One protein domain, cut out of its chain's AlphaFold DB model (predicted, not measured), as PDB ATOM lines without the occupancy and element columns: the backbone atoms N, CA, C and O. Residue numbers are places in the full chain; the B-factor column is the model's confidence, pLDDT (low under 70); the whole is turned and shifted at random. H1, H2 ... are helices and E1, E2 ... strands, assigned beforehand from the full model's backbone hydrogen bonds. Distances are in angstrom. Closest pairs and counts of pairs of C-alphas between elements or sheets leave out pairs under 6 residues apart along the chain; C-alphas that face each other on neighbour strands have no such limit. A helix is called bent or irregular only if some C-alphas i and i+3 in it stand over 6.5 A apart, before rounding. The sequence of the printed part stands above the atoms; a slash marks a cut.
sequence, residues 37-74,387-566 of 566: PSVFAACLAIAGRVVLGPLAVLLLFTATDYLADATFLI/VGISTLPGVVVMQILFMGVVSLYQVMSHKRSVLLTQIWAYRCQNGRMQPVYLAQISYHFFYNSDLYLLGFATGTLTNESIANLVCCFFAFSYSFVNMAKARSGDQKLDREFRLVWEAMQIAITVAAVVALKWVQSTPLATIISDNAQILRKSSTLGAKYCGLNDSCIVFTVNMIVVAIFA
ATOM      1  N   PRO A  37     128.797 137.099  73.545       64.31
ATOM      2  CA  PRO A  37     128.338 137.627  74.833       64.31
ATOM      3  C   PRO A  37     127.292 138.745  74.705       64.31
ATOM      4  O   PRO A  37     126.348 138.814  75.486       64.31
ATOM      5  N   SER A  38     127.387 139.570  73.658       64.88
ATOM      6  CA  SER A  38     126.433 140.648  73.378       64.88
ATOM      7  C   SER A  38     125.030 140.176  72.971       64.88
ATOM      8  O   SER A  38     124.062 140.893  73.214       64.88
ATOM      9  N   VAL A  39     124.884 138.980  72.387       69.38
ATOM     10  CA  VAL A  39     123.570 138.390  72.069       69.38
ATOM     11  C   VAL A  39     122.916 137.826  73.326       69.38
ATOM     12  O   VAL A  39     121.724 138.047  73.531       69.38
ATOM     13  N   PHE A  40     123.690 137.181  74.204       70.88
ATOM     14  CA  PHE A  40     123.206 136.743  75.515       70.88
ATOM     15  C   PHE A  40     122.786 137.927  76.391       70.88
ATOM     16  O   PHE A  40     121.672 137.924  76.910       70.88
ATOM     17  N   ALA A  41     123.614 138.973  76.476       67.56
ATOM     18  CA  ALA A  41     123.280 140.202  77.196       67.56
ATOM     19  C   ALA A  41     122.015 140.871  76.629       67.56
ATOM     20  O   ALA A  41     121.158 141.312  77.388       67.56
ATOM     21  N   ALA A  42     121.844 140.882  75.301       70.88
ATOM     22  CA  ALA A  42     120.625 141.387  74.671       70.88
ATOM     23  C   ALA A  42     119.378 140.569  75.031       70.88
ATOM     24  O   ALA A  42     118.342 141.149  75.348       70.88
ATOM     25  N   CYS A  43     119.470 139.237  74.994       75.38
ATOM     26  CA  CYS A  43     118.352 138.365  75.354       75.38
ATOM     27  C   CYS A  43     117.980 138.526  76.832       75.38
ATOM     28  O   CYS A  43     116.800 138.658  77.138       75.38
ATOM     29  N   LEU A  44     118.974 138.586  77.723       76.12
ATOM     30  CA  LEU A  44     118.775 138.816  79.155       76.12
ATOM     31  C   LEU A  44     118.156 140.186  79.435       76.12
ATOM     32  O   LEU A  44     117.175 140.256  80.166       76.12
ATOM     33  N   ALA A  45     118.660 141.257  78.820       73.38
ATOM     34  CA  ALA A  45     118.113 142.600  78.996       73.38
ATOM     35  C   ALA A  45     116.648 142.691  78.526       73.38
ATOM     36  O   ALA A  45     115.803 143.260  79.218       73.38
ATOM     37  N   ILE A  46     116.316 142.087  77.378       75.88
ATOM     38  CA  ILE A  46     114.943 142.078  76.850       75.88
ATOM     39  C   ILE A  46     114.029 141.206  77.719       75.88
ATOM     40  O   ILE A  46     112.963 141.670  78.122       75.88
ATOM     41  N   ALA A  47     114.428 139.970  78.035       80.44
ATOM     42  CA  ALA A  47     113.634 139.065  78.866       80.44
ATOM     43  C   ALA A  47     113.431 139.631  80.277       80.44
ATOM     44  O   ALA A  47     112.314 139.625  80.792       80.44
ATOM     45  N   GLY A  48     114.486 140.199  80.862       78.75
ATOM     46  CA  GLY A  48     114.454 140.891  82.143       78.75
ATOM     47  C   GLY A  48     113.450 142.034  82.164       78.75
ATOM     48  O   GLY A  48     112.617 142.115  83.058       78.75
ATOM     49  N   ARG A  49     113.482 142.898  81.147       75.12
ATOM     50  CA  ARG A  49     112.653 144.107  81.099       75.12
ATOM     51  C   ARG A  49     111.200 143.861  80.703       75.12
ATOM     52  O   ARG A  49     110.322 144.575  81.172       75.12
ATOM     53  N   VAL A  50     110.955 142.918  79.796       78.56
ATOM     54  CA  VAL A  50     109.626 142.698  79.200       78.56
ATOM     55  C   VAL A  50     108.845 141.616  79.931       78.56
ATOM     56  O   VAL A  50     107.624 141.696  79.995       78.56
ATOM     57  N   VAL A  51     109.535 140.612  80.475       82.25
ATOM     58  CA  VAL A  51     108.890 139.440  81.075       82.25
ATOM     59  C   VAL A  51     109.153 139.395  82.572       82.25
ATOM     60  O   VAL A  51     108.214 139.525  83.348       82.25
ATOM     61  N   LEU A  52     110.415 139.259  82.992       84.62
ATOM     62  CA  LEU A  52     110.742 138.974  84.395       84.62
ATOM     63  C   LEU A  52     110.379 140.129  85.335       84.62
ATOM     64  O   LEU A  52     109.727 139.899  86.344       84.62
ATOM     65  N   GLY A  53     110.760 141.363  85.001       84.56
ATOM     66  CA  GLY A  53     110.478 142.548  85.813       84.56
ATOM     67  C   GLY A  53     108.976 142.802  85.982       84.56
ATOM     68  O   GLY A  53     108.510 142.870  87.117       84.56
ATOM     69  N   PRO A  54     108.193 142.909  84.890       87.75
ATOM     70  CA  PRO A  54     106.747 143.089  84.987       87.75
ATOM     71  C   PRO A  54     106.044 141.950  85.730       87.75
ATOM     72  O   PRO A  54     105.156 142.224  86.529       87.75
ATOM     73  N   LEU A  55     106.461 140.694  85.518       88.50
ATOM     74  CA  LEU A  55     105.926 139.548  86.257       88.50
ATOM     75  C   LEU A  55     106.248 139.648  87.755       88.50
ATOM     76  O   LEU A  55     105.369 139.412  88.573       88.50
ATOM     77  N   ALA A  56     107.476 140.023  88.120       86.94
ATOM     78  CA  ALA A  56     107.884 140.171  89.514       86.94
ATOM     79  C   ALA A  56     107.092 141.274  90.235       86.94
ATOM     80  O   ALA A  56     106.615 141.052  91.343       86.94
ATOM     81  N   VAL A  57     106.895 142.431  89.593       89.06
ATOM     82  CA  VAL A  57     106.068 143.519  90.147       89.06
ATOM     83  C   VAL A  57     104.598 143.111  90.228       89.06
ATOM     84  O   VAL A  57     103.944 143.399  91.225       89.06
ATOM     85  N   LEU A  58     104.078 142.408  89.217       89.69
ATOM     86  CA  LEU A  58     102.710 141.895  89.245       89.69
ATOM     87  C   LEU A  58     102.513 140.926  90.414       89.69
ATOM     88  O   LEU A  58     101.579 141.104  91.182       89.69
ATOM     89  N   LEU A  59     103.417 139.957  90.585       88.94
ATOM     90  CA  LEU A  59     103.379 139.017  91.705       88.94
ATOM     91  C   LEU A  59     103.473 139.739  93.048       88.94
ATOM     92  O   LEU A  59     102.696 139.427  93.941       88.94
ATOM     93  N   LEU A  60     104.356 140.731  93.185       89.19
ATOM     94  CA  LEU A  60     104.418 141.553  94.394       89.19
ATOM     95  C   LEU A  60     103.061 142.215  94.679       89.19
ATOM     96  O   LEU A  60     102.584 142.175  95.803       89.19
ATOM     97  N   PHE A  61     102.412 142.784  93.667       90.50
ATOM     98  CA  PHE A  61     101.156 143.517  93.836       90.50
ATOM     99  C   PHE A  61      99.923 142.634  94.033       90.50
ATOM    100  O   PHE A  61      98.960 143.093  94.638       90.50
ATOM    101  N   THR A  62      99.914 141.411  93.497       87.75
ATOM    102  CA  THR A  62      98.732 140.534  93.530       87.75
ATOM    103  C   THR A  62      98.850 139.366  94.498       87.75
ATOM    104  O   THR A  62      97.829 138.800  94.869       87.75
ATOM    105  N   ALA A  63     100.068 138.943  94.844       87.50
ATOM    106  CA  ALA A  63     100.317 137.785  95.706       87.50
ATOM    107  C   ALA A  63     100.784 138.171  97.118       87.50
ATOM    108  O   ALA A  63     101.054 137.283  97.922       87.50
ATOM    109  N   THR A  64     100.900 139.468  97.413       87.38
ATOM    110  CA  THR A  64     101.231 139.984  98.747       87.38
ATOM    111  C   THR A  64     100.320 141.156  99.091       87.38
ATOM    112  O   THR A  64      99.683 141.728  98.203       87.38
ATOM    113  N   ASP A  65     100.325 141.575 100.354       86.62
ATOM    114  CA  ASP A  65      99.526 142.709 100.831       86.62
ATOM    115  C   ASP A  65     100.136 144.074 100.455       86.62
ATOM    116  O   ASP A  65      99.686 145.114 100.932       86.62
ATOM    117  N   TYR A  66     101.155 144.102  99.578       89.38
ATOM    118  CA  TYR A  66     101.948 145.292  99.244       89.38
ATOM    119  C   TYR A  66     101.113 146.514  98.826       89.38
ATOM    120  O   TYR A  66     101.522 147.634  99.107       89.38
ATOM    121  N   LEU A  67      99.978 146.329  98.140       87.56
ATOM    122  CA  LEU A  67      99.078 147.425  97.734       87.56
ATOM    123  C   LEU A  67      97.906 147.677  98.697       87.56
ATOM    124  O   LEU A  67      97.155 148.627  98.478       87.56
ATOM    125  N   ALA A  68      97.730 146.818  99.698       85.62
ATOM    126  CA  ALA A  68      96.672 146.896 100.695       85.62
ATOM    127  C   ALA A  68      97.262 147.400 102.022       85.62
ATOM    128  O   ALA A  68      97.719 148.540 102.085       85.62
ATOM    129  N   ASP A  69      97.305 146.544 103.045       84.12
ATOM    130  CA  ASP A  69      97.661 146.907 104.420       84.12
ATOM    131  C   ASP A  69      99.066 146.424 104.823       84.12
ATOM    132  O   ASP A  69      99.335 146.140 105.988       84.12
ATOM    133  N   ALA A  70      99.994 146.307 103.867       89.06
ATOM    134  CA  ALA A  70     101.361 145.894 104.174       89.06
ATOM    135  C   ALA A  70     102.061 146.853 105.149       89.06
ATOM    136  O   ALA A  70     102.014 148.080 105.016       89.06
ATOM    137  N   THR A  71     102.807 146.274 106.084       92.19
ATOM    138  CA  THR A  71     103.520 146.999 107.136       92.19
ATOM    139  C   THR A  71     105.031 146.969 106.937       92.19
ATOM    140  O   THR A  71     105.579 146.070 106.300       92.19
ATOM    141  N   PHE A  72     105.733 147.984 107.443       90.81
ATOM    142  CA  PHE A  72     107.194 148.074 107.394       90.81
ATOM    143  C   PHE A  72     107.861 146.994 108.246       90.81
ATOM    144  O   PHE A  72     108.907 146.462 107.863       90.81
ATOM    145  N   LEU A  73     107.267 146.711 109.403       92.81
ATOM    146  CA  LEU A  73     107.816 145.874 110.457       92.81
ATOM    147  C   LEU A  73     106.801 144.791 110.844       92.81
ATOM    148  O   LEU A  73     105.599 144.983 110.672       92.81
ATOM    149  N   ILE A  74     107.287 143.655 111.339       91.06
ATOM    150  CA  ILE A  74     106.437 142.545 111.772       91.06
ATOM    151  C   ILE A  74     105.540 142.954 112.943       91.06
ATOM    152  O   ILE A  74     105.986 143.575 113.908       91.06
ATOM    153  N   VAL A 387     103.137 150.053 111.265       91.12
ATOM    154  CA  VAL A 387     103.456 151.178 110.377       91.12
ATOM    155  C   VAL A 387     103.272 150.738 108.935       91.12
ATOM    156  O   VAL A 387     103.992 149.857 108.473       91.12
ATOM    157  N   GLY A 388     102.345 151.357 108.206       90.56
ATOM    158  CA  GLY A 388     102.080 151.021 106.803       90.56
ATOM    159  C   GLY A 388     103.239 151.387 105.870       90.56
ATOM    160  O   GLY A 388     103.869 152.435 106.034       90.56
ATOM    161  N   ILE A 389     103.515 150.547 104.867       90.81
ATOM    162  CA  ILE A 389     104.521 150.859 103.842       90.81
ATOM    163  C   ILE A 389     104.023 151.908 102.849       90.81
ATOM    164  O   ILE A 389     102.872 151.907 102.421       90.81
ATOM    165  N   SER A 390     104.927 152.773 102.386       89.31
ATOM    166  CA  SER A 390     104.650 153.600 101.207       89.31
ATOM    167  C   SER A 390     104.806 152.759  99.945       89.31
ATOM    168  O   SER A 390     105.901 152.293  99.642       89.31
ATOM    169  N   THR A 391     103.741 152.597  99.164       89.19
ATOM    170  CA  THR A 391     103.751 151.823  97.906       89.19
ATOM    171  C   THR A 391     104.473 152.529  96.753       89.19
ATOM    172  O   THR A 391     104.669 151.948  95.680       89.19
ATOM    173  N   LEU A 392     104.912 153.777  96.972       90.75
ATOM    174  CA  LEU A 392     105.545 154.639  95.976       90.75
ATOM    175  C   LEU A 392     106.708 153.955  95.235       90.75
ATOM    176  O   LEU A 392     106.711 154.022  94.003       90.75
ATOM    177  N   PRO A 393     107.667 153.270  95.892       91.75
ATOM    178  CA  PRO A 393     108.783 152.660  95.174       91.75
ATOM    179  C   PRO A 393     108.344 151.574  94.196       91.75
ATOM    180  O   PRO A 393     108.798 151.573  93.052       91.75
ATOM    181  N   GLY A 394     107.410 150.705  94.588       91.25
ATOM    182  CA  GLY A 394     106.842 149.699  93.692       91.25
ATOM    183  C   GLY A 394     106.157 150.334  92.481       91.25
ATOM    184  O   GLY A 394     106.374 149.902  91.347       91.25
ATOM    185  N   VAL A 395     105.384 151.407  92.690       91.25
ATOM    186  CA  VAL A 395     104.722 152.147  91.602       91.25
ATOM    187  C   VAL A 395     105.744 152.798  90.662       91.25
ATOM    188  O   VAL A 395     105.582 152.735  89.443       91.25
ATOM    189  N   VAL A 396     106.829 153.373  91.188       91.00
ATOM    190  CA  VAL A 396     107.918 153.942  90.375       91.00
ATOM    191  C   VAL A 396     108.585 152.864  89.517       91.00
ATOM    192  O   VAL A 396     108.777 153.067  88.316       91.00
ATOM    193  N   VAL A 397     108.887 151.690  90.082       90.44
ATOM    194  CA  VAL A 397     109.451 150.564  89.317       90.44
ATOM    195  C   VAL A 397     108.488 150.101  88.227       90.44
ATOM    196  O   VAL A 397     108.904 149.928  87.078       90.44
ATOM    197  N   MET A 398     107.196 149.973  88.542       90.56
ATOM    198  CA  MET A 398     106.158 149.645  87.564       90.56
ATOM    199  C   MET A 398     106.162 150.641  86.396       90.56
ATOM    200  O   MET A 398     106.164 150.232  85.232       90.56
ATOM    201  N   GLN A 399     106.228 151.945  86.685       88.50
ATOM    202  CA  GLN A 399     106.286 152.994  85.667       88.50
ATOM    203  C   GLN A 399     107.561 152.901  84.819       88.50
ATOM    204  O   GLN A 399     107.481 152.974  83.590       88.50
ATOM    205  N   ILE A 400     108.729 152.689  85.434       85.62
ATOM    206  CA  ILE A 400     110.009 152.515  84.724       85.62
ATOM    207  C   ILE A 400     109.940 151.324  83.754       85.62
ATOM    208  O   ILE A 400     110.335 151.442  82.585       85.62
ATOM    209  N   LEU A 401     109.418 150.182  84.210       86.00
ATOM    210  CA  LEU A 401     109.295 148.971  83.400       86.00
ATOM    211  C   LEU A 401     108.278 149.147  82.268       86.00
ATOM    212  O   LEU A 401     108.599 148.857  81.113       86.00
ATOM    213  N   PHE A 402     107.097 149.696  82.566       83.50
ATOM    214  CA  PHE A 402     106.041 149.937  81.581       83.50
ATOM    215  C   PHE A 402     106.499 150.893  80.473       83.50
ATOM    216  O   PHE A 402     106.374 150.579  79.287       83.50
ATOM    217  N   MET A 403     107.123 152.019  80.839       77.50
ATOM    218  CA  MET A 403     107.717 152.945  79.865       77.50
ATOM    219  C   MET A 403     108.782 152.250  79.010       77.50
ATOM    220  O   MET A 403     108.911 152.514  77.814       77.50
ATOM    221  N   GLY A 404     109.512 151.305  79.600       73.62
ATOM    222  CA  GLY A 404     110.453 150.459  78.889       73.62
ATOM    223  C   GLY A 404     109.835 149.562  77.820       73.62
ATOM    224  O   GLY A 404     110.365 149.491  76.710       73.62
ATOM    225  N   VAL A 405     108.712 148.914  78.129       75.88
ATOM    226  CA  VAL A 405     107.960 148.084  77.176       75.88
ATOM    227  C   VAL A 405     107.405 148.941  76.035       75.88
ATOM    228  O   VAL A 405     107.570 148.589  74.865       75.88
ATOM    229  N   VAL A 406     106.824 150.103  76.352       73.25
ATOM    230  CA  VAL A 406     106.310 151.053  75.351       73.25
ATOM    231  C   VAL A 406     107.430 151.531  74.420       73.25
ATOM    232  O   VAL A 406     107.256 151.534  73.201       73.25
ATOM    233  N   SER A 407     108.601 151.874  74.968       66.06
ATOM    234  CA  SER A 407     109.774 152.275  74.181       66.06
ATOM    235  C   SER A 407     110.237 151.163  73.230       66.06
ATOM    236  O   SER A 407     110.488 151.421  72.052       66.06
ATOM    237  N   LEU A 408     110.292 149.911  73.701       66.69
ATOM    238  CA  LEU A 408     110.615 148.745  72.872       66.69
ATOM    239  C   LEU A 408     109.614 148.561  71.726       66.69
ATOM    240  O   LEU A 408     110.023 148.396  70.576       66.69
ATOM    241  N   TYR A 409     108.314 148.649  72.016       66.25
ATOM    242  CA  TYR A 409     107.263 148.539  71.004       66.25
ATOM    243  C   TYR A 409     107.373 149.637  69.934       66.25
ATOM    244  O   TYR A 409     107.347 149.343  68.737       66.25
ATOM    245  N   GLN A 410     107.574 150.893  70.344       63.19
ATOM    246  CA  GLN A 410     107.747 152.024  69.424       63.19
ATOM    247  C   GLN A 410     108.974 151.856  68.515       63.19
ATOM    248  O   GLN A 410     108.914 152.175  67.328       63.19
ATOM    249  N   VAL A 411     110.074 151.310  69.044       59.97
ATOM    250  CA  VAL A 411     111.288 151.026  68.263       59.97
ATOM    251  C   VAL A 411     111.065 149.889  67.260       59.97
ATOM    252  O   VAL A 411     111.533 149.995  66.127       59.97
ATOM    253  N   MET A 412     110.348 148.824  67.632       56.16
ATOM    254  CA  MET A 412     110.067 147.699  66.725       56.16
ATOM    255  C   MET A 412     109.014 148.024  65.654       56.16
ATOM    256  O   MET A 412     109.058 147.457  64.564       56.16
ATOM    257  N   SER A 413     108.084 148.939  65.937       57.50
ATOM    258  CA  SER A 413     107.014 149.344  65.014       57.50
ATOM    259  C   SER A 413     107.527 150.176  63.820       57.50
ATOM    260  O   SER A 413     106.942 150.163  62.733       57.50
ATOM    261  N   HIS A 414     108.666 150.866  63.962       51.44
ATOM    262  CA  HIS A 414     109.147 151.806  62.949       51.44
ATOM    263  C   HIS A 414     110.090 151.158  61.913       51.44
ATOM    264  O   HIS A 414     111.286 150.980  62.138       51.44
ATOM    265  N   LYS A 415     109.569 150.861  60.713       51.09
ATOM    266  CA  LYS A 415     110.304 150.158  59.636       51.09
ATOM    267  C   LYS A 415     111.454 150.941  58.973       51.09
ATOM    268  O   LYS A 415     112.220 150.332  58.231       51.09
ATOM    269  N   ARG A 416     111.582 152.266  59.165       44.91
ATOM    270  CA  ARG A 416     112.475 153.115  58.331       44.91
ATOM    271  C   ARG A 416     113.567 153.912  59.044       44.91
ATOM    272  O   ARG A 416     114.438 154.443  58.366       44.91
ATOM    273  N   SER A 417     113.583 153.989  60.369       50.56
ATOM    274  CA  SER A 417     114.692 154.642  61.082       50.56
ATOM    275  C   SER A 417     114.684 154.221  62.538       50.56
ATOM    276  O   SER A 417     113.969 154.803  63.339       50.56
ATOM    277  N   VAL A 418     115.456 153.185  62.865       54.56
ATOM    278  CA  VAL A 418     115.623 152.682  64.239       54.56
ATOM    279  C   VAL A 418     116.362 153.709  65.110       54.56
ATOM    280  O   VAL A 418     116.099 153.811  66.304       54.56
ATOM    281  N   LEU A 419     117.245 154.514  64.506       50.22
ATOM    282  CA  LEU A 419     118.120 155.449  65.213       50.22
ATOM    283  C   LEU A 419     117.366 156.676  65.764       50.22
ATOM    284  O   LEU A 419     117.565 157.052  66.914       50.22
ATOM    285  N   LEU A 420     116.473 157.288  64.973       45.88
ATOM    286  CA  LEU A 420     115.738 158.490  65.395       45.88
ATOM    287  C   LEU A 420     114.662 158.190  66.444       45.88
ATOM    288  O   LEU A 420     114.515 158.964  67.387       45.88
ATOM    289  N   THR A 421     113.954 157.062  66.338       50.53
ATOM    290  CA  THR A 421     112.992 156.629  67.369       50.53
ATOM    291  C   THR A 421     113.686 156.263  68.677       50.53
ATOM    292  O   THR A 421     113.174 156.605  69.737       50.53
ATOM    293  N   GLN A 422     114.873 155.644  68.629       52.25
ATOM    294  CA  GLN A 422     115.677 155.395  69.831       52.25
ATOM    295  C   GLN A 422     116.120 156.699  70.507       52.25
ATOM    296  O   GLN A 422     116.032 156.801  71.726       52.25
ATOM    297  N   ILE A 423     116.531 157.712  69.735       54.03
ATOM    298  CA  ILE A 423     116.926 159.029  70.261       54.03
ATOM    299  C   ILE A 423     115.720 159.797  70.831       54.03
ATOM    300  O   ILE A 423     115.835 160.426  71.884       54.03
ATOM    301  N   TRP A 424     114.560 159.744  70.172       51.03
ATOM    302  CA  TRP A 424     113.359 160.468  70.601       51.03
ATOM    303  C   TRP A 424     112.703 159.849  71.842       51.03
ATOM    304  O   TRP A 424     112.427 160.573  72.801       51.03
ATOM    305  N   ALA A 425     112.545 158.520  71.881       51.66
ATOM    306  CA  ALA A 425     112.058 157.808  73.064       51.66
ATOM    307  C   ALA A 425     113.009 157.999  74.261       51.66
ATOM    308  O   ALA A 425     112.571 158.227  75.387       51.66
ATOM    309  N   TYR A 426     114.324 158.008  74.013       53.25
ATOM    310  CA  TYR A 426     115.322 158.279  75.046       53.25
ATOM    311  C   TYR A 426     115.221 159.710  75.608       53.25
ATOM    312  O   TYR A 426     115.215 159.894  76.824       53.25
ATOM    313  N   ARG A 427     115.086 160.734  74.753       52.72
ATOM    314  CA  ARG A 427     115.039 162.142  75.191       52.72
ATOM    315  C   ARG A 427     113.720 162.543  75.855       52.72
ATOM    316  O   ARG A 427     113.754 163.290  76.830       52.72
ATOM    317  N   CYS A 428     112.578 162.066  75.361       48.50
ATOM    318  CA  CYS A 428     111.273 162.501  75.871       48.50
ATOM    319  C   CYS A 428     110.818 161.735  77.124       48.50
ATOM    320  O   CYS A 428     110.177 162.335  77.983       48.50
ATOM    321  N   GLN A 429     111.172 160.452  77.263       50.69
ATOM    322  CA  GLN A 429     110.681 159.587  78.348       50.69
ATOM    323  C   GLN A 429     111.701 159.415  79.490       50.69
ATOM    324  O   GLN A 429     111.325 159.469  80.658       50.69
ATOM    325  N   ASN A 430     113.000 159.298  79.178       55.09
ATOM    326  CA  ASN A 430     114.056 159.079  80.179       55.09
ATOM    327  C   ASN A 430     114.805 160.356  80.603       55.09
ATOM    328  O   ASN A 430     115.506 160.344  81.600       55.09
ATOM    329  N   GLY A 431     114.685 161.483  79.903       59.22
ATOM    330  CA  GLY A 431     115.380 162.709  80.328       59.22
ATOM    331  C   GLY A 431     114.698 163.428  81.499       59.22
ATOM    332  O   GLY A 431     115.360 163.894  82.421       59.22
ATOM    333  N   ARG A 432     113.361 163.533  81.452       68.69
ATOM    334  CA  ARG A 432     112.574 164.385  82.364       68.69
ATOM    335  C   ARG A 432     112.045 163.669  83.603       68.69
ATOM    336  O   ARG A 432     111.965 164.294  84.653       68.69
ATOM    337  N   MET A 433     111.708 162.383  83.491       77.88
ATOM    338  CA  MET A 433     111.147 161.617  84.612       77.88
ATOM    339  C   MET A 433     112.218 161.023  85.533       77.88
ATOM    340  O   MET A 433     111.964 160.875  86.720       77.88
ATOM    341  N   GLN A 434     113.424 160.737  85.033       79.69
ATOM    342  CA  GLN A 434     114.487 160.122  85.847       79.69
ATOM    343  C   GLN A 434     114.934 161.001  87.035       79.69
ATOM    344  O   GLN A 434     115.091 160.454  88.122       79.69
ATOM    345  N   PRO A 435     115.054 162.343  86.913       83.62
ATOM    346  CA  PRO A 435     115.276 163.203  88.077       83.62
ATOM    347  C   PRO A 435     114.138 163.145  89.103       83.62
ATOM    348  O   PRO A 435     114.397 163.220  90.299       83.62
ATOM    349  N   VAL A 436     112.887 163.000  88.646       86.12
ATOM    350  CA  VAL A 436     111.709 162.910  89.522       86.12
ATOM    351  C   VAL A 436     111.699 161.579  90.264       86.12
ATOM    352  O   VAL A 436     111.548 161.581  91.480       86.12
ATOM    353  N   TYR A 437     111.927 160.461  89.566       87.94
ATOM    354  CA  TYR A 437     112.054 159.145  90.195       87.94
ATOM    355  C   TYR A 437     113.194 159.123  91.203       87.94
ATOM    356  O   TYR A 437     113.007 158.660  92.324       87.94
ATOM    357  N   LEU A 438     114.352 159.686  90.848       86.75
ATOM    358  CA  LEU A 438     115.463 159.774  91.783       86.75
ATOM    359  C   LEU A 438     115.087 160.600  93.017       86.75
ATOM    360  O   LEU A 438     115.314 160.144  94.128       86.75
ATOM    361  N   ALA A 439     114.458 161.767  92.843       87.44
ATOM    362  CA  ALA A 439     114.024 162.602  93.962       87.44
ATOM    363  C   ALA A 439     112.992 161.897  94.858       87.44
ATOM    364  O   ALA A 439     113.111 161.952  96.078       87.44
ATOM    365  N   GLN A 440     112.014 161.202  94.268       89.81
ATOM    366  CA  GLN A 440     111.001 160.431  94.994       89.81
ATOM    367  C   GLN A 440     111.630 159.321  95.840       89.81
ATOM    368  O   GLN A 440     111.313 159.188  97.020       89.81
ATOM    369  N   ILE A 441     112.548 158.551  95.254       90.25
ATOM    370  CA  ILE A 441     113.216 157.445  95.945       90.25
ATOM    371  C   ILE A 441     114.203 157.958  96.994       90.25
ATOM    372  O   ILE A 441     114.230 157.441  98.107       90.25
ATOM    373  N   SER A 442     114.970 159.009  96.694       85.69
ATOM    374  CA  SER A 442     115.843 159.653  97.679       85.69
ATOM    375  C   SER A 442     115.047 160.216  98.855       85.69
ATOM    376  O   SER A 442     115.452 160.036  99.995       85.69
ATOM    377  N   TYR A 443     113.895 160.844  98.610       87.50
ATOM    378  CA  TYR A 443     113.021 161.309  99.686       87.50
ATOM    379  C   TYR A 443     112.491 160.143 100.533       87.50
ATOM    380  O   TYR A 443     112.550 160.203 101.759       87.50
ATOM    381  N   HIS A 444     112.037 159.059  99.892       89.38
ATOM    382  CA  HIS A 444     111.566 157.855 100.586       89.38
ATOM    383  C   HIS A 444     112.652 157.228 101.468       89.38
ATOM    384  O   HIS A 444     112.372 156.888 102.617       89.38
ATOM    385  N   PHE A 445     113.889 157.120 100.968       85.00
ATOM    386  CA  PHE A 445     115.021 156.650 101.765       85.00
ATOM    387  C   PHE A 445     115.305 157.571 102.947       85.00
ATOM    388  O   PHE A 445     115.514 157.076 104.046       85.00
ATOM    389  N   PHE A 446     115.296 158.891 102.740       83.25
ATOM    390  CA  PHE A 446     115.611 159.846 103.802       83.25
ATOM    391  C   PHE A 446     114.610 159.720 104.946       83.25
ATOM    392  O   PHE A 446     115.007 159.598 106.100       83.25
ATOM    393  N   TYR A 447     113.323 159.711 104.596       85.69
ATOM    394  CA  TYR A 447     112.222 159.707 105.548       85.69
ATOM    395  C   TYR A 447     112.097 158.379 106.307       85.69
ATOM    396  O   TYR A 447     111.837 158.387 107.504       85.69
ATOM    397  N   ASN A 448     112.319 157.243 105.637       88.69
ATOM    398  CA  ASN A 448     112.150 155.912 106.234       88.69
ATOM    399  C   ASN A 448     113.471 155.246 106.654       88.69
ATOM    400  O   ASN A 448     113.466 154.080 107.046       88.69
ATOM    401  N   SER A 449     114.605 155.948 106.562       85.69
ATOM    402  CA  SER A 449     115.934 155.398 106.872       85.69
ATOM    403  C   SER A 449     115.983 154.768 108.257       85.69
ATOM    404  O   SER A 449     116.437 153.636 108.390       85.69
ATOM    405  N   ASP A 450     115.496 155.480 109.272       85.56
ATOM    406  CA  ASP A 450     115.546 155.015 110.659       85.56
ATOM    407  C   ASP A 450     114.722 153.742 110.851       85.56
ATOM    408  O   ASP A 450     115.159 152.840 111.557       85.56
ATOM    409  N   LEU A 451     113.574 153.623 110.174       89.00
ATOM    410  CA  LEU A 451     112.737 152.419 110.221       89.00
ATOM    411  C   LEU A 451     113.426 151.225 109.565       89.00
ATOM    412  O   LEU A 451     113.387 150.122 110.104       89.00
ATOM    413  N   TYR A 452     114.085 151.436 108.425       88.62
ATOM    414  CA  TYR A 452     114.848 150.376 107.774       88.62
ATOM    415  C   TYR A 452     116.063 149.954 108.601       88.62
ATOM    416  O   TYR A 452     116.278 148.757 108.777       88.62
ATOM    417  N   LEU A 453     116.836 150.903 109.139       87.00
ATOM    418  CA  LEU A 453     117.984 150.609 110.002       87.00
ATOM    419  C   LEU A 453     117.549 149.889 111.276       87.00
ATOM    420  O   LEU A 453     118.145 148.875 111.629       87.00
ATOM    421  N   LEU A 454     116.476 150.355 111.920       87.38
ATOM    422  CA  LEU A 454     115.881 149.703 113.084       87.38
ATOM    423  C   LEU A 454     115.415 148.285 112.745       87.38
ATOM    424  O   LEU A 454     115.712 147.342 113.477       87.38
ATOM    425  N   GLY A 455     114.741 148.113 111.609       88.50
ATOM    426  CA  GLY A 455     114.283 146.819 111.130       88.50
ATOM    427  C   GLY A 455     115.424 145.848 110.807       88.50
ATOM    428  O   GLY A 455     115.338 144.681 111.178       88.50
ATOM    429  N   PHE A 456     116.515 146.304 110.183       86.00
ATOM    430  CA  PHE A 456     117.702 145.478 109.916       86.00
ATOM    431  C   PHE A 456     118.477 145.129 111.179       86.00
ATOM    432  O   PHE A 456     118.878 143.982 111.355       86.00
ATOM    433  N   ALA A 457     118.657 146.101 112.072       81.88
ATOM    434  CA  ALA A 457     119.311 145.898 113.357       81.88
ATOM    435  C   ALA A 457     118.564 144.878 114.228       81.88
ATOM    436  O   ALA A 457     119.164 144.215 115.070       81.88
ATOM    437  N   THR A 458     117.250 144.739 114.023       82.25
ATOM    438  CA  THR A 458     116.399 143.886 114.855       82.25
ATOM    439  C   THR A 458     115.823 142.655 114.149       82.25
ATOM    440  O   THR A 458     115.220 141.818 114.821       82.25
ATOM    441  N   GLY A 459     116.013 142.509 112.836       85.69
ATOM    442  CA  GLY A 459     115.438 141.419 112.036       85.69
ATOM    443  C   GLY A 459     113.922 141.511 111.841       85.69
ATOM    444  O   GLY A 459     113.278 140.510 111.553       85.69
ATOM    445  N   THR A 460     113.323 142.690 112.030       89.81
ATOM    446  CA  THR A 460     111.859 142.860 112.083       89.81
ATOM    447  C   THR A 460     111.234 143.362 110.790       89.81
ATOM    448  O   THR A 460     110.024 143.552 110.744       89.81
ATOM    449  N   LEU A 461     112.007 143.574 109.722       91.12
ATOM    450  CA  LEU A 461     111.433 143.971 108.433       91.12
ATOM    451  C   LEU A 461     110.515 142.879 107.885       91.12
ATOM    452  O   LEU A 461     110.850 141.697 107.930       91.12
ATOM    453  N   THR A 462     109.386 143.277 107.306       91.69
ATOM    454  CA  THR A 462     108.504 142.364 106.568       91.69
ATOM    455  C   THR A 462     109.067 142.036 105.180       91.69
ATOM    456  O   THR A 462     109.976 142.697 104.665       91.69
ATOM    457  N   ASN A 463     108.504 141.016 104.529       89.94
ATOM    458  CA  ASN A 463     108.871 140.669 103.154       89.94
ATOM    459  C   ASN A 463     108.521 141.800 102.182       89.94
ATOM    460  O   ASN A 463     109.284 142.096 101.262       89.94
ATOM    461  N   GLU A 464     107.388 142.448 102.421       91.19
ATOM    462  CA  GLU A 464     106.858 143.571 101.666       91.19
ATOM    463  C   GLU A 464     107.766 144.796 101.823       91.19
ATOM    464  O   GLU A 464     108.085 145.452 100.832       91.19
ATOM    465  N   SER A 465     108.270 145.055 103.034       91.88
ATOM    466  CA  SER A 465     109.253 146.106 103.317       91.88
ATOM    467  C   SER A 465     110.593 145.860 102.615       91.88
ATOM    468  O   SER A 465     111.158 146.775 102.009       91.88
ATOM    469  N   ILE A 466     111.073 144.612 102.589       90.44
ATOM    470  CA  ILE A 466     112.273 144.238 101.823       90.44
ATOM    471  C   ILE A 466     112.040 144.431 100.326       90.44
ATOM    472  O   ILE A 466     112.880 145.023  99.650       90.44
ATOM    473  N   ALA A 467     110.899 143.990  99.797       90.56
ATOM    474  CA  ALA A 467     110.550 144.206  98.395       90.56
ATOM    475  C   ALA A 467     110.462 145.703  98.056       90.56
ATOM    476  O   ALA A 467     110.914 146.130  96.992       90.56
ATOM    477  N   ASN A 468     109.946 146.513  98.984       92.31
ATOM    478  CA  ASN A 468     109.914 147.967  98.886       92.31
ATOM    479  C   ASN A 468     111.327 148.555  98.756       92.31
ATOM    480  O   ASN A 468     111.597 149.359  97.862       92.31
ATOM    481  N   LEU A 469     112.253 148.085  99.594       90.00
ATOM    482  CA  LEU A 469     113.646 148.512  99.570       90.00
ATOM    483  C   LEU A 469     114.370 148.073  98.289       90.00
ATOM    484  O   LEU A 469     115.101 148.861  97.691       90.00
ATOM    485  N   VAL A 470     114.118 146.853  97.810       89.88
ATOM    486  CA  VAL A 470     114.618 146.358  96.516       89.88
ATOM    487  C   VAL A 470     114.119 147.242  95.371       89.88
ATOM    488  O   VAL A 470     114.902 147.619  94.497       89.88
ATOM    489  N   CYS A 471     112.841 147.637  95.396       90.88
ATOM    490  CA  CYS A 471     112.288 148.579  94.424       90.88
ATOM    491  C   CYS A 471     113.005 149.934  94.480       90.88
ATOM    492  O   CYS A 471     113.295 150.511  93.430       90.88
ATOM    493  N   CYS A 472     113.351 150.416  95.678       89.75
ATOM    494  CA  CYS A 472     114.144 151.631  95.842       89.75
ATOM    495  C   CYS A 472     115.541 151.497  95.222       89.75
ATOM    496  O   CYS A 472     115.923 152.351  94.423       89.75
ATOM    497  N   PHE A 473     116.286 150.426  95.519       87.12
ATOM    498  CA  PHE A 473     117.617 150.195  94.937       87.12
ATOM    499  C   PHE A 473     117.574 150.109  93.409       87.12
ATOM    500  O   PHE A 473     118.388 150.741  92.727       87.12
ATOM    501  N   PHE A 474     116.595 149.389  92.854       88.19
ATOM    502  CA  PHE A 474     116.398 149.313  91.408       88.19
ATOM    503  C   PHE A 474     116.101 150.694  90.815       88.19
ATOM    504  O   PHE A 474     116.781 151.136  89.890       88.19
ATOM    505  N   ALA A 475     115.107 151.408  91.350       89.00
ATOM    506  CA  ALA A 475     114.694 152.700  90.816       89.00
ATOM    507  C   ALA A 475     115.799 153.761  90.949       89.00
ATOM    508  O   ALA A 475     116.022 154.526  90.006       89.00
ATOM    509  N   PHE A 476     116.525 153.778  92.070       87.44
ATOM    510  CA  PHE A 476     117.657 154.672  92.301       87.44
ATOM    511  C   PHE A 476     118.780 154.407  91.301       87.44
ATOM    512  O   PHE A 476     119.154 155.304  90.547       87.44
ATOM    513  N   SER A 477     119.279 153.170  91.235       85.00
ATOM    514  CA  SER A 477     120.407 152.811  90.369       85.00
ATOM    515  C   SER A 477     120.067 152.970  88.882       85.00
ATOM    516  O   SER A 477     120.867 153.517  88.115       85.00
ATOM    517  N   TYR A 478     118.852 152.589  88.475       83.69
ATOM    518  CA  TYR A 478     118.358 152.794  87.115       83.69
ATOM    519  C   TYR A 478     118.304 154.283  86.755       83.69
ATOM    520  O   TYR A 478     118.781 154.683  85.688       83.69
ATOM    521  N   SER A 479     117.749 155.117  87.637       84.38
ATOM    522  CA  SER A 479     117.604 156.554  87.384       84.38
ATOM    523  C   SER A 479     118.947 157.273  87.396       84.38
ATOM    524  O   SER A 479     119.238 158.054  86.486       84.38
ATOM    525  N   PHE A 480     119.801 156.970  88.375       82.31
ATOM    526  CA  PHE A 480     121.113 157.581  88.542       82.31
ATOM    527  C   PHE A 480     122.010 157.356  87.323       82.31
ATOM    528  O   PHE A 480     122.508 158.324  86.745       82.31
ATOM    529  N   VAL A 481     122.167 156.108  86.868       79.06
ATOM    530  CA  VAL A 481     123.045 155.805  85.725       79.06
ATOM    531  C   VAL A 481     122.520 156.416  84.429       79.06
ATOM    532  O   VAL A 481     123.300 156.971  83.650       79.06
ATOM    533  N   ASN A 482     121.200 156.404  84.215       76.62
ATOM    534  CA  ASN A 482     120.606 157.070  83.057       76.62
ATOM    535  C   ASN A 482     120.856 158.587  83.075       76.62
ATOM    536  O   ASN A 482     121.166 159.163  82.032       76.62
ATOM    537  N   MET A 483     120.788 159.240  84.240       76.19
ATOM    538  CA  MET A 483     121.120 160.663  84.355       76.19
ATOM    539  C   MET A 483     122.614 160.946  84.181       76.19
ATOM    540  O   MET A 483     122.973 161.884  83.466       76.19
ATOM    541  N   ALA A 484     123.484 160.157  84.816       74.75
ATOM    542  CA  ALA A 484     124.932 160.317  84.725       74.75
ATOM    543  C   ALA A 484     125.394 160.216  83.264       74.75
ATOM    544  O   ALA A 484     126.120 161.083  82.774       74.75
ATOM    545  N   LYS A 485     124.876 159.226  82.523       69.44
ATOM    546  CA  LYS A 485     125.178 159.071  81.097       69.44
ATOM    547  C   LYS A 485     124.529 160.156  80.233       69.44
ATOM    548  O   LYS A 485     125.147 160.615  79.279       69.44
ATOM    549  N   ALA A 486     123.325 160.624  80.569       65.25
ATOM    550  CA  ALA A 486     122.714 161.756  79.868       65.25
ATOM    551  C   ALA A 486     123.535 163.054  80.004       65.25
ATOM    552  O   ALA A 486     123.570 163.849  79.065       65.25
ATOM    553  N   ARG A 487     124.213 163.261  81.143       66.56
ATOM    554  CA  ARG A 487     125.078 164.427  81.394       66.56
ATOM    555  C   ARG A 487     126.489 164.294  80.826       66.56
ATOM    556  O   ARG A 487     127.111 165.318  80.566       66.56
ATOM    557  N   SER A 488     126.983 163.081  80.579       63.41
ATOM    558  CA  SER A 488     128.348 162.858  80.079       63.41
ATOM    559  C   SER A 488     128.559 163.249  78.606       63.41
ATOM    560  O   SER A 488     129.615 162.963  78.055       63.41
ATOM    561  N   GLY A 489     127.570 163.846  77.929       52.44
ATOM    562  CA  GLY A 489     127.692 164.360  76.554       52.44
ATOM    563  C   GLY A 489     127.775 163.298  75.446       52.44
ATOM    564  O   GLY A 489     127.531 163.616  74.280       52.44
ATOM    565  N   ASP A 490     128.028 162.034  75.793       52.28
ATOM    566  CA  ASP A 490     128.000 160.881  74.890       52.28
ATOM    567  C   ASP A 490     126.567 160.592  74.419       52.28
ATOM    568  O   ASP A 490     125.812 159.826  75.016       52.28
ATOM    569  N   GLN A 491     126.173 161.208  73.305       46.91
ATOM    570  CA  GLN A 491     124.852 161.010  72.695       46.91
ATOM    571  C   GLN A 491     124.669 159.636  72.038       46.91
ATOM    572  O   GLN A 491     123.552 159.268  71.673       46.91
ATOM    573  N   LYS A 492     125.747 158.864  71.885       50.94
ATOM    574  CA  LYS A 492     125.661 157.439  71.588       50.94
ATOM    575  C   LYS A 492     125.664 156.721  72.931       50.94
ATOM    576  O   LYS A 492     126.724 156.557  73.527       50.94
ATOM    577  N   LEU A 493     124.501 156.251  73.395       51.28
ATOM    578  CA  LEU A 493     124.551 155.046  74.217       51.28
ATOM    579  C   LEU A 493     125.222 154.011  73.333       51.28
ATOM    580  O   LEU A 493     124.624 153.571  72.347       51.28
ATOM    581  N   ASP A 494     126.472 153.686  73.641       56.31
ATOM    582  CA  ASP A 494     127.064 152.511  73.053       56.31
ATOM    583  C   ASP A 494     126.109 151.358  73.368       56.31
ATOM    584  O   ASP A 494     125.738 151.110  74.522       56.31
ATOM    585  N   ARG A 495     125.584 150.748  72.307       59.44
ATOM    586  CA  ARG A 495     124.585 149.687  72.410       59.44
ATOM    587  C   ARG A 495     125.127 148.564  73.291       59.44
ATOM    588  O   ARG A 495     124.350 147.927  73.994       59.44
ATOM    589  N   GLU A 496     126.440 148.356  73.257       63.97
ATOM    590  CA  GLU A 496     127.138 147.387  74.091       63.97
ATOM    591  C   GLU A 496     127.061 147.773  75.574       63.97
ATOM    592  O   GLU A 496     126.552 146.978  76.361       63.97
ATOM    593  N   PHE A 497     127.404 149.013  75.947       68.38
ATOM    594  CA  PHE A 497     127.257 149.501  77.326       68.38
ATOM    595  C   PHE A 497     125.824 149.362  77.856       68.38
ATOM    596  O   PHE A 497     125.623 148.881  78.967       68.38
ATOM    597  N   ARG A 498     124.809 149.741  77.066       68.44
ATOM    598  CA  ARG A 498     123.406 149.673  77.513       68.44
ATOM    599  C   ARG A 498     122.960 148.249  77.818       68.44
ATOM    600  O   ARG A 498     122.312 148.014  78.831       68.44
ATOM    601  N   LEU A 499     123.251 147.325  76.906       67.44
ATOM    602  CA  LEU A 499     122.838 145.930  77.035       67.44
ATOM    603  C   LEU A 499     123.551 145.256  78.204       67.44
ATOM    604  O   LEU A 499     122.929 144.495  78.938       67.44
ATOM    605  N   VAL A 500     124.831 145.576  78.393       72.81
ATOM    606  CA  VAL A 500     125.607 145.111  79.541       72.81
ATOM    607  C   VAL A 500     125.041 145.690  80.838       72.81
ATOM    608  O   VAL A 500     124.793 144.930  81.764       72.81
ATOM    609  N   TRP A 501     124.740 146.989  80.893       75.38
ATOM    610  CA  TRP A 501     124.159 147.628  82.077       75.38
ATOM    611  C   TRP A 501     122.770 147.087  82.438       75.38
ATOM    612  O   TRP A 501     122.519 146.762  83.593       75.38
ATOM    613  N   GLU A 502     121.864 146.955  81.463       75.12
ATOM    614  CA  GLU A 502     120.525 146.402  81.711       75.12
ATOM    615  C   GLU A 502     120.601 144.930  82.169       75.12
ATOM    616  O   GLU A 502     119.821 144.522  83.026       75.12
ATOM    617  N   ALA A 503     121.571 144.146  81.676       76.88
ATOM    618  CA  ALA A 503     121.828 142.795  82.178       76.88
ATOM    619  C   ALA A 503     122.443 142.798  83.593       76.88
ATOM    620  O   ALA A 503     122.021 142.017  84.446       76.88
ATOM    621  N   MET A 504     123.393 143.699  83.869       80.88
ATOM    622  CA  MET A 504     123.973 143.888  85.204       80.88
ATOM    623  C   MET A 504     122.912 144.294  86.223       80.88
ATOM    624  O   MET A 504     122.957 143.821  87.349       80.88
ATOM    625  N   GLN A 505     121.927 145.103  85.838       82.00
ATOM    626  CA  GLN A 505     120.846 145.514  86.728       82.00
ATOM    627  C   GLN A 505     120.016 144.347  87.259       82.00
ATOM    628  O   GLN A 505     119.645 144.338  88.431       82.00
ATOM    629  N   ILE A 506     119.778 143.322  86.439       79.50
ATOM    630  CA  ILE A 506     119.109 142.096  86.891       79.50
ATOM    631  C   ILE A 506     119.968 141.409  87.956       79.50
ATOM    632  O   ILE A 506     119.465 141.065  89.022       79.50
ATOM    633  N   ALA A 507     121.267 141.251  87.689       81.12
ATOM    634  CA  ALA A 507     122.195 140.622  88.624       81.12
ATOM    635  C   ALA A 507     122.314 141.409  89.941       81.12
ATOM    636  O   ALA A 507     122.249 140.806  91.008       81.12
ATOM    637  N   ILE A 508     122.414 142.741  89.876       83.06
ATOM    638  CA  ILE A 508     122.460 143.637  91.042       83.06
ATOM    639  C   ILE A 508     121.167 143.530  91.848       83.06
ATOM    640  O   ILE A 508     121.219 143.409  93.066       83.06
ATOM    641  N   THR A 509     120.008 143.518  91.188       83.50
ATOM    642  CA  THR A 509     118.713 143.403  91.876       83.50
ATOM    643  C   THR A 509     118.585 142.057  92.588       83.50
ATOM    644  O   THR A 509     118.176 142.015  93.743       83.50
ATOM    645  N   VAL A 510     118.979 140.957  91.936       84.00
ATOM    646  CA  VAL A 510     118.992 139.625  92.562       84.00
ATOM    647  C   VAL A 510     119.969 139.588  93.739       84.00
ATOM    648  O   VAL A 510     119.607 139.104  94.808       84.00
ATOM    649  N   ALA A 511     121.174 140.140  93.577       85.31
ATOM    650  CA  ALA A 511     122.156 140.232  94.653       85.31
ATOM    651  C   ALA A 511     121.631 141.060  95.836       85.31
ATOM    652  O   ALA A 511     121.786 140.641  96.979       85.31
ATOM    653  N   ALA A 512     120.947 142.178  95.573       85.12
ATOM    654  CA  ALA A 512     120.311 142.998  96.597       85.12
ATOM    655  C   ALA A 512     119.214 142.219  97.335       85.12
ATOM    656  O   ALA A 512     119.201 142.218  98.559       85.12
ATOM    657  N   VAL A 513     118.339 141.493  96.631       86.19
ATOM    658  CA  VAL A 513     117.321 140.639  97.274       86.19
ATOM    659  C   VAL A 513     117.977 139.615  98.199       86.19
ATOM    660  O   VAL A 513     117.566 139.493  99.350       86.19
ATOM    661  N   VAL A 514     119.001 138.904  97.716       85.69
ATOM    662  CA  VAL A 514     119.711 137.880  98.498       85.69
ATOM    663  C   VAL A 514     120.392 138.496  99.719       85.69
ATOM    664  O   VAL A 514     120.225 137.983 100.822       85.69
ATOM    665  N   ALA A 515     121.101 139.615  99.550       83.38
ATOM    666  CA  ALA A 515     121.778 140.306 100.642       83.38
ATOM    667  C   ALA A 515     120.785 140.822 101.693       83.38
ATOM    668  O   ALA A 515     120.957 140.562 102.878       83.38
ATOM    669  N   LEU A 516     119.709 141.492 101.275       85.25
ATOM    670  CA  LEU A 516     118.695 142.029 102.188       85.25
ATOM    671  C   LEU A 516     117.947 140.918 102.935       85.25
ATOM    672  O   LEU A 516     117.649 141.066 104.119       85.25
ATOM    673  N   LYS A 517     117.677 139.791 102.267       84.00
ATOM    674  CA  LYS A 517     117.093 138.598 102.892       84.00
ATOM    675  C   LYS A 517     118.028 137.962 103.910       84.00
ATOM    676  O   LYS A 517     117.579 137.572 104.982       84.00
ATOM    677  N   TRP A 518     119.313 137.893 103.586       80.88
ATOM    678  CA  TRP A 518     120.323 137.398 104.505       80.88
ATOM    679  C   TRP A 518     120.421 138.289 105.752       80.88
ATOM    680  O   TRP A 518     120.311 137.784 106.866       80.88
ATOM    681  N   VAL A 519     120.483 139.617 105.592       75.44
ATOM    682  CA  VAL A 519     120.499 140.563 106.726       75.44
ATOM    683  C   VAL A 519     119.222 140.477 107.573       75.44
ATOM    684  O   VAL A 519     119.295 140.587 108.791       75.44
ATOM    685  N   GLN A 520     118.054 140.234 106.967       78.94
ATOM    686  CA  GLN A 520     116.813 139.998 107.720       78.94
ATOM    687  C   GLN A 520     116.935 138.780 108.653       78.94
ATOM    688  O   GLN A 520     116.476 138.841 109.790       78.94
ATOM    689  N   SER A 521     117.549 137.688 108.181       71.31
ATOM    690  CA  SER A 521     117.727 136.456 108.967       71.31
ATOM    691  C   SER A 521     118.868 136.516 109.984       71.31
ATOM    692  O   SER A 521     118.826 135.815 110.988       71.31
ATOM    693  N   THR A 522     119.879 137.350 109.739       69.50
ATOM    694  CA  THR A 522     121.014 137.575 110.642       69.50
ATOM    695  C   THR A 522     121.158 139.074 110.890       69.50
ATOM    696  O   THR A 522     121.891 139.737 110.146       69.50
ATOM    697  N   PRO A 523     120.450 139.617 111.903       67.19
ATOM    698  CA  PRO A 523     120.480 141.038 112.216       67.19
ATOM    699  C   PRO A 523     121.908 141.527 112.449       67.19
ATOM    700  O   PRO A 523     122.708 140.883 113.131       67.19
ATOM    701  N   LEU A 524     122.233 142.685 111.884       66.56
ATOM    702  CA  LEU A 524     123.573 143.253 111.975       66.56
ATOM    703  C   LEU A 524     123.728 143.997 113.301       66.56
ATOM    704  O   LEU A 524     123.408 145.182 113.396       66.56
ATOM    705  N   ALA A 525     124.261 143.312 114.314       65.06
ATOM    706  CA  ALA A 525     124.585 143.921 115.607       65.06
ATOM    707  C   ALA A 525     125.511 145.150 115.459       65.06
ATOM    708  O   ALA A 525     125.388 146.115 116.215       65.06
ATOM    709  N   THR A 526     126.349 145.163 114.416       68.31
ATOM    710  CA  THR A 526     127.219 146.291 114.051       68.31
ATOM    711  C   THR A 526     126.458 147.568 113.695       68.31
ATOM    712  O   THR A 526     126.966 148.660 113.919       68.31
ATOM    713  N   ILE A 527     125.216 147.479 113.195       72.69
ATOM    714  CA  ILE A 527     124.396 148.676 112.939       72.69
ATOM    715  C   ILE A 527     124.130 149.422 114.250       72.69
ATOM    716  O   ILE A 527     124.157 150.651 114.266       72.69
ATOM    717  N   ILE A 528     123.886 148.693 115.342       72.69
ATOM    718  CA  ILE A 528     123.651 149.306 116.651       72.69
ATOM    719  C   ILE A 528     124.969 149.797 117.248       72.69
ATOM    720  O   ILE A 528     125.014 150.923 117.728       72.69
ATOM    721  N   SER A 529     126.038 148.993 117.209       69.88
ATOM    722  CA  SER A 529     127.301 149.359 117.865       69.88
ATOM    723  C   SER A 529     128.059 150.488 117.170       69.88
ATOM    724  O   SER A 529     128.658 151.318 117.850       69.88
ATOM    725  N   ASP A 530     128.031 150.532 115.837       77.94
ATOM    726  CA  ASP A 530     128.915 151.411 115.060       77.94
ATOM    727  C   ASP A 530     128.165 152.625 114.500       77.94
ATOM    728  O   ASP A 530     128.765 153.669 114.238       77.94
ATOM    729  N   ASN A 531     126.849 152.493 114.296       80.06
ATOM    730  CA  ASN A 531     126.025 153.494 113.618       80.06
ATOM    731  C   ASN A 531     124.837 153.994 114.456       80.06
ATOM    732  O   ASN A 531     123.986 154.720 113.937       80.06
ATOM    733  N   ALA A 532     124.743 153.629 115.737       80.44
ATOM    734  CA  ALA A 532     123.650 154.072 116.587       80.44
ATOM    735  C   ALA A 532     124.085 154.411 118.013       80.44
ATOM    736  O   ALA A 532     125.112 153.966 118.513       80.44
ATOM    737  N   GLN A 533     123.251 155.201 118.681       78.94
ATOM    738  CA  GLN A 533     123.337 155.454 120.107       78.94
ATOM    739  C   GLN A 533     121.965 155.226 120.737       78.94
ATOM    740  O   GLN A 533     120.971 155.824 120.314       78.94
ATOM    741  N   ILE A 534     121.911 154.369 121.758       77.25
ATOM    742  CA  ILE A 534     120.714 154.193 122.582       77.25
ATOM    743  C   ILE A 534     120.729 155.286 123.651       77.25
ATOM    744  O   ILE A 534     121.645 155.381 124.466       77.25
ATOM    745  N   LEU A 535     119.718 156.144 123.618       75.94
ATOM    746  CA  LEU A 535     119.528 157.253 124.537       75.94
ATOM    747  C   LEU A 535     118.397 156.941 125.512       75.94
ATOM    748  O   LEU A 535     117.409 156.290 125.176       75.94
ATOM    749  N   ARG A 536     118.531 157.462 126.729       69.56
ATOM    750  CA  ARG A 536     117.549 157.327 127.807       69.56
ATOM    751  C   ARG A 536     116.951 158.675 128.118       69.56
ATOM    752  O   ARG A 536     117.681 159.658 128.182       69.56
ATOM    753  N   LYS A 537     115.655 158.722 128.390       71.25
ATOM    754  CA  LYS A 537     114.948 159.961 128.729       71.25
ATOM    755  C   LYS A 537     115.537 160.677 129.947       71.25
ATOM    756  O   LYS A 537     115.466 161.898 130.021       71.25
ATOM    757  N   SER A 538     116.147 159.932 130.871       64.75
ATOM    758  CA  SER A 538     116.862 160.475 132.032       64.75
ATOM    759  C   SER A 538     118.164 161.206 131.679       64.75
ATOM    760  O   SER A 538     118.635 162.012 132.479       64.75
ATOM    761  N   SER A 539     118.752 160.972 130.501       67.31
ATOM    762  CA  SER A 539     119.957 161.673 130.054       67.31
ATOM    763  C   SER A 539     119.618 162.997 129.367       67.31
ATOM    764  O   SER A 539     118.542 163.172 128.797       67.31
ATOM    765  N   THR A 540     120.559 163.944 129.368       78.25
ATOM    766  CA  THR A 540     120.377 165.267 128.739       78.25
ATOM    767  C   THR A 540     120.057 165.170 127.245       78.25
ATOM    768  O   THR A 540     119.196 165.890 126.738       78.25
ATOM    769  N   LEU A 541     120.726 164.256 126.536       79.06
ATOM    770  CA  LEU A 541     120.482 163.982 125.120       79.06
ATOM    771  C   LEU A 541     119.155 163.248 124.905       79.06
ATOM    772  O   LEU A 541     118.403 163.614 124.004       79.06
ATOM    773  N   GLY A 542     118.830 162.243 125.720       78.81
ATOM    774  CA  GLY A 542     117.589 161.495 125.539       78.81
ATOM    775  C   GLY A 542     116.342 162.297 125.910       78.81
ATOM    776  O   GLY A 542     115.345 162.194 125.203       78.81
ATOM    777  N   ALA A 543     116.408 163.196 126.896       80.31
ATOM    778  CA  ALA A 543     115.332 164.150 127.184       80.31
ATOM    779  C   ALA A 543     114.977 165.028 125.966       80.31
ATOM    780  O   ALA A 543     113.829 165.436 125.800       80.31
ATOM    781  N   LYS A 544     115.957 165.301 125.091       85.44
ATOM    782  CA  LYS A 544     115.762 166.076 123.861       85.44
ATOM    783  C   LYS A 544     115.174 165.243 122.718       85.44
ATOM    784  O   LYS A 544     114.340 165.758 121.977       85.44
ATOM    785  N   TYR A 545     115.637 164.005 122.537       83.38
ATOM    786  CA  TYR A 545     115.342 163.215 121.332       83.38
ATOM    787  C   TYR A 545     114.297 162.111 121.522       83.38
ATOM    788  O   TYR A 545     113.620 161.766 120.558       83.38
ATOM    789  N   CYS A 546     114.129 161.567 122.729       78.44
ATOM    790  CA  CYS A 546     113.252 160.412 122.959       78.44
ATOM    791  C   CYS A 546     111.772 160.779 123.138       78.44
ATOM    792  O   CYS A 546     110.910 159.899 123.138       78.44
ATOM    793  N   GLY A 547     111.454 162.073 123.245       81.81
ATOM    794  CA  GLY A 547     110.080 162.553 123.351       81.81
ATOM    795  C   GLY A 547     109.356 161.953 124.559       81.81
ATOM    796  O   GLY A 547     109.759 162.155 125.706       81.81
ATOM    797  N   LEU A 548     108.262 161.230 124.307       80.38
ATOM    798  CA  LEU A 548     107.474 160.587 125.360       80.38
ATOM    799  C   LEU A 548     108.047 159.238 125.816       80.38
ATOM    800  O   LEU A 548     107.722 158.823 126.926       80.38
ATOM    801  N   ASN A 549     108.920 158.609 125.025       79.06
ATOM    802  CA  ASN A 549     109.454 157.274 125.294       79.06
ATOM    803  C   ASN A 549     110.576 157.305 126.340       79.06
ATOM    804  O   ASN A 549     111.374 158.244 126.372       79.06
ATOM    805  N   ASP A 550     110.659 156.260 127.166       69.44
ATOM    806  CA  ASP A 550     111.684 156.130 128.215       69.44
ATOM    807  C   ASP A 550     113.096 155.932 127.643       69.44
ATOM    808  O   ASP A 550     114.091 156.352 128.240       69.44
ATOM    809  N   SER A 551     113.185 155.362 126.442       75.75
ATOM    810  CA  SER A 551     114.410 155.244 125.662       75.75
ATOM    811  C   SER A 551     114.129 155.424 124.170       75.75
ATOM    812  O   SER A 551     112.998 155.284 123.695       75.75
ATOM    813  N   CYS A 552     115.169 155.767 123.418       80.44
ATOM    814  CA  CYS A 552     115.123 155.843 121.968       80.44
ATOM    815  C   CYS A 552     116.485 155.529 121.354       80.44
ATOM    816  O   CYS A 552     117.519 155.693 121.995       80.44
ATOM    817  N   ILE A 553     116.495 155.101 120.098       83.25
ATOM    818  CA  ILE A 553     117.704 154.888 119.311       83.25
ATOM    819  C   ILE A 553     117.859 156.014 118.291       83.25
ATOM    820  O   ILE A 553     116.911 156.387 117.596       83.25
ATOM    821  N   VAL A 554     119.069 156.561 118.216       85.50
ATOM    822  CA  VAL A 554     119.444 157.596 117.253       85.50
ATOM    823  C   VAL A 554     120.553 157.050 116.372       85.50
ATOM    824  O   VAL A 554     121.609 156.673 116.876       85.50
ATOM    825  N   PHE A 555     120.322 157.014 115.061       85.25
ATOM    826  CA  PHE A 555     121.335 156.608 114.091       85.25
ATOM    827  C   PHE A 555     122.207 157.800 113.684       85.25
ATOM    828  O   PHE A 555     121.705 158.907 113.481       85.25
ATOM    829  N   THR A 556     123.516 157.584 113.565       81.94
ATOM    830  CA  THR A 556     124.477 158.635 113.191       81.94
ATOM    831  C   THR A 556     124.563 158.818 111.676       81.94
ATOM    832  O   THR A 556     124.679 159.949 111.200       81.94
ATOM    833  N   VAL A 557     124.451 157.732 110.905       79.31
ATOM    834  CA  VAL A 557     124.461 157.733 109.437       79.31
ATOM    835  C   VAL A 557     123.137 157.208 108.882       79.31
ATOM    836  O   VAL A 557     122.669 156.126 109.237       79.31
ATOM    837  N   ASN A 558     122.561 157.970 107.952       75.12
ATOM    838  CA  ASN A 558     121.341 157.623 107.224       75.12
ATOM    839  C   ASN A 558     121.626 156.604 106.099       75.12
ATOM    840  O   ASN A 558     122.672 156.663 105.446       75.12
ATOM    841  N   MET A 559     120.663 155.727 105.796       69.81
ATOM    842  CA  MET A 559     120.746 154.739 104.713       69.81
ATOM    843  C   MET A 559     121.089 155.324 103.342       69.81
ATOM    844  O   MET A 559     121.715 154.634 102.542       69.81
ATOM    845  N   ILE A 560     120.726 156.577 103.045       63.41
ATOM    846  CA  ILE A 560     121.092 157.219 101.769       63.41
ATOM    847  C   ILE A 560     122.603 157.213 101.559       63.41
ATOM    848  O   ILE A 560     123.066 156.984 100.447       63.41
ATOM    849  N   VAL A 561     123.372 157.460 102.619       58.81
ATOM    850  CA  VAL A 561     124.833 157.499 102.540       58.81
ATOM    851  C   VAL A 561     125.360 156.106 102.193       58.81
ATOM    852  O   VAL A 561     126.184 155.973 101.296       58.81
ATOM    853  N   VAL A 562     124.796 155.060 102.803       54.81
ATOM    854  CA  VAL A 562     125.122 153.658 102.497       54.81
ATOM    855  C   VAL A 562     124.769 153.305 101.045       54.81
ATOM    856  O   VAL A 562     125.585 152.714 100.350       54.81
ATOM    857  N   ALA A 563     123.603 153.732 100.551       53.31
ATOM    858  CA  ALA A 563     123.161 153.486  99.174       53.31
ATOM    859  C   ALA A 563     123.946 154.271  98.105       53.31
ATOM    860  O   ALA A 563     123.877 153.928  96.929       53.31
ATOM    861  N   ILE A 564     124.656 155.339  98.485       52.97
ATOM    862  CA  ILE A 564     125.544 156.099  97.591       52.97
ATOM    863  C   ILE A 564     126.938 155.454  97.507       52.97
ATOM    864  O   ILE A 564     127.601 155.593  96.477       52.97
ATOM    865  N   PHE A 565     127.394 154.785  98.574       38.28
ATOM    866  CA  PHE A 565     128.705 154.126  98.632       38.28
ATOM    867  C   PHE A 565     128.693 152.648  98.204       38.28
ATOM    868  O   PHE A 565     129.758 152.129  97.867       38.28
ATOM    869  N   ALA A 566     127.530 151.992  98.226       39.53
ATOM    870  CA  ALA A 566     127.298 150.661  97.655       39.53
ATOM    871  C   ALA A 566     127.069 150.734  96.138       39.53
ATOM    872  O   ALA A 566     127.567 149.828  95.429       39.53
TER     873      ALA A 566
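AT A GLANCE: This is residues 37 to 74 and 387 to 566 of the 566 residues of an uncharacterized protein of Phytophthora sojae (strain P6497) (UniProt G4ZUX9). An elongated helical body has H5 at its core, with H2, H4a and H6 packed round it, and a small head at one end, the two-stranded ribbon of E1 and E2 with the short helix H8 packed on it. The bent helix H1 packs across H2 and H6, H3 folds back beside H2 at the end away from the head, and H4b and H7 lie where body and head join. The printed part has 218 residues, with nine named helices and two named strands in the order H1 H2 H3 H4 H5 H6 H7 E1 H8 E2 H9; the strands are antiparallel and the class is mostly helix. It is only just compact, close to loose, with a radius of gyration of the C-alphas of 20.1 A, and spans 74 by 39 by 30 A.

HOW THE PARTS SIT: H1, residues 37 to 63, was assigned as one helix by its hydrogen bonds but is bent, with C-alphas 50 and 53 6.7 A apart; its arms are H1a, residues 37 to 50, and H1b, residues 53 to 63. H2, residues 392 to 413, touches H1b with residues 394 to 402 alone, the closest C-alphas being those of Pro 54 and Leu 401, 6.6 A. H3, residues 418 to 429, forms a helical hairpin with residues 403 to 412 of H2, at a shallow tilt of 24 degrees, closest at the C-alphas of Val 411 and Thr 421, 5.9 A. H4, residues 434 to 458, likewise one helix by its hydrogen bonds, is bent, with C-alphas 447 and 450 7.7 A apart; its arms H4a, residues 434 to 447, and H4b, residues 450 to 458, stand at a steep tilt of 60 degrees. H5, residues 463 to 487, touches H4a with residues 472 to 483 alone, closest at the C-alphas of Gln 434 and Ser 479, 5.0 A, and H2 with residues 468 to 475 alone, closest at those of Pro 393 and Cys 471, 5.4 A. H6, residues 495 to 521, forms a helical hairpin with H5 through residues 505 to 517 alone, closest at the C-alphas of Phe 474 and Thr 509, 6.4 A; its residues 496 to 506 alone touch H1a, closest at those of Ala 45 and Ala 503, 4.9 A. H7, residues 525 to 531, touches H4b, closest at the C-alphas of Ala 457 and Ile 527, 5.8 A. E1, residues 532 to 536, and E2, residues 551 to 555, are antiparallel, with N 533 and O 554 2.8 A apart, within hydrogen-bond range. H8, residues 540 to 545, touches no helix; the closest C-alphas of E1 and H8 are those of Arg 536 and Gly 542, 4.7 A. H9, residues 559 to 565, touches residues 442 to 446 of H4a, closest at the C-alphas of Phe 445 and Ile 560, 6.1 A. Every O i to N i+4 pair is within hydrogen-bond range in H1a, H1b, H2, H3, H4a, H4b, H5, H7 and H9, against 22 of 23 in H6 and 1 of 2 in H8.

IN THESE COORDINATES: H1a begins at C-alpha 37, (128.338, 137.627, 74.833). H2 measures 31.4 A, H5 36.1 A and H6 39.5 A from first to last C-alpha. H9 ends at C-alpha 565, (128.705, 154.126, 98.632).

THE WHOLE: The C-alphas of Arg 416 and Ser 538, the two farthest apart, are 74.2 A apart. Residues 75 to 386 are not printed, and C-alphas 74 and 387 are 9.2 A apart across the cut. Of the links that are printed whole, none is long. The mean pLDDT of the printed part is 76.7; 63 residues are under 70, among them 407 to 432, 485 to 499 and 559 to 566.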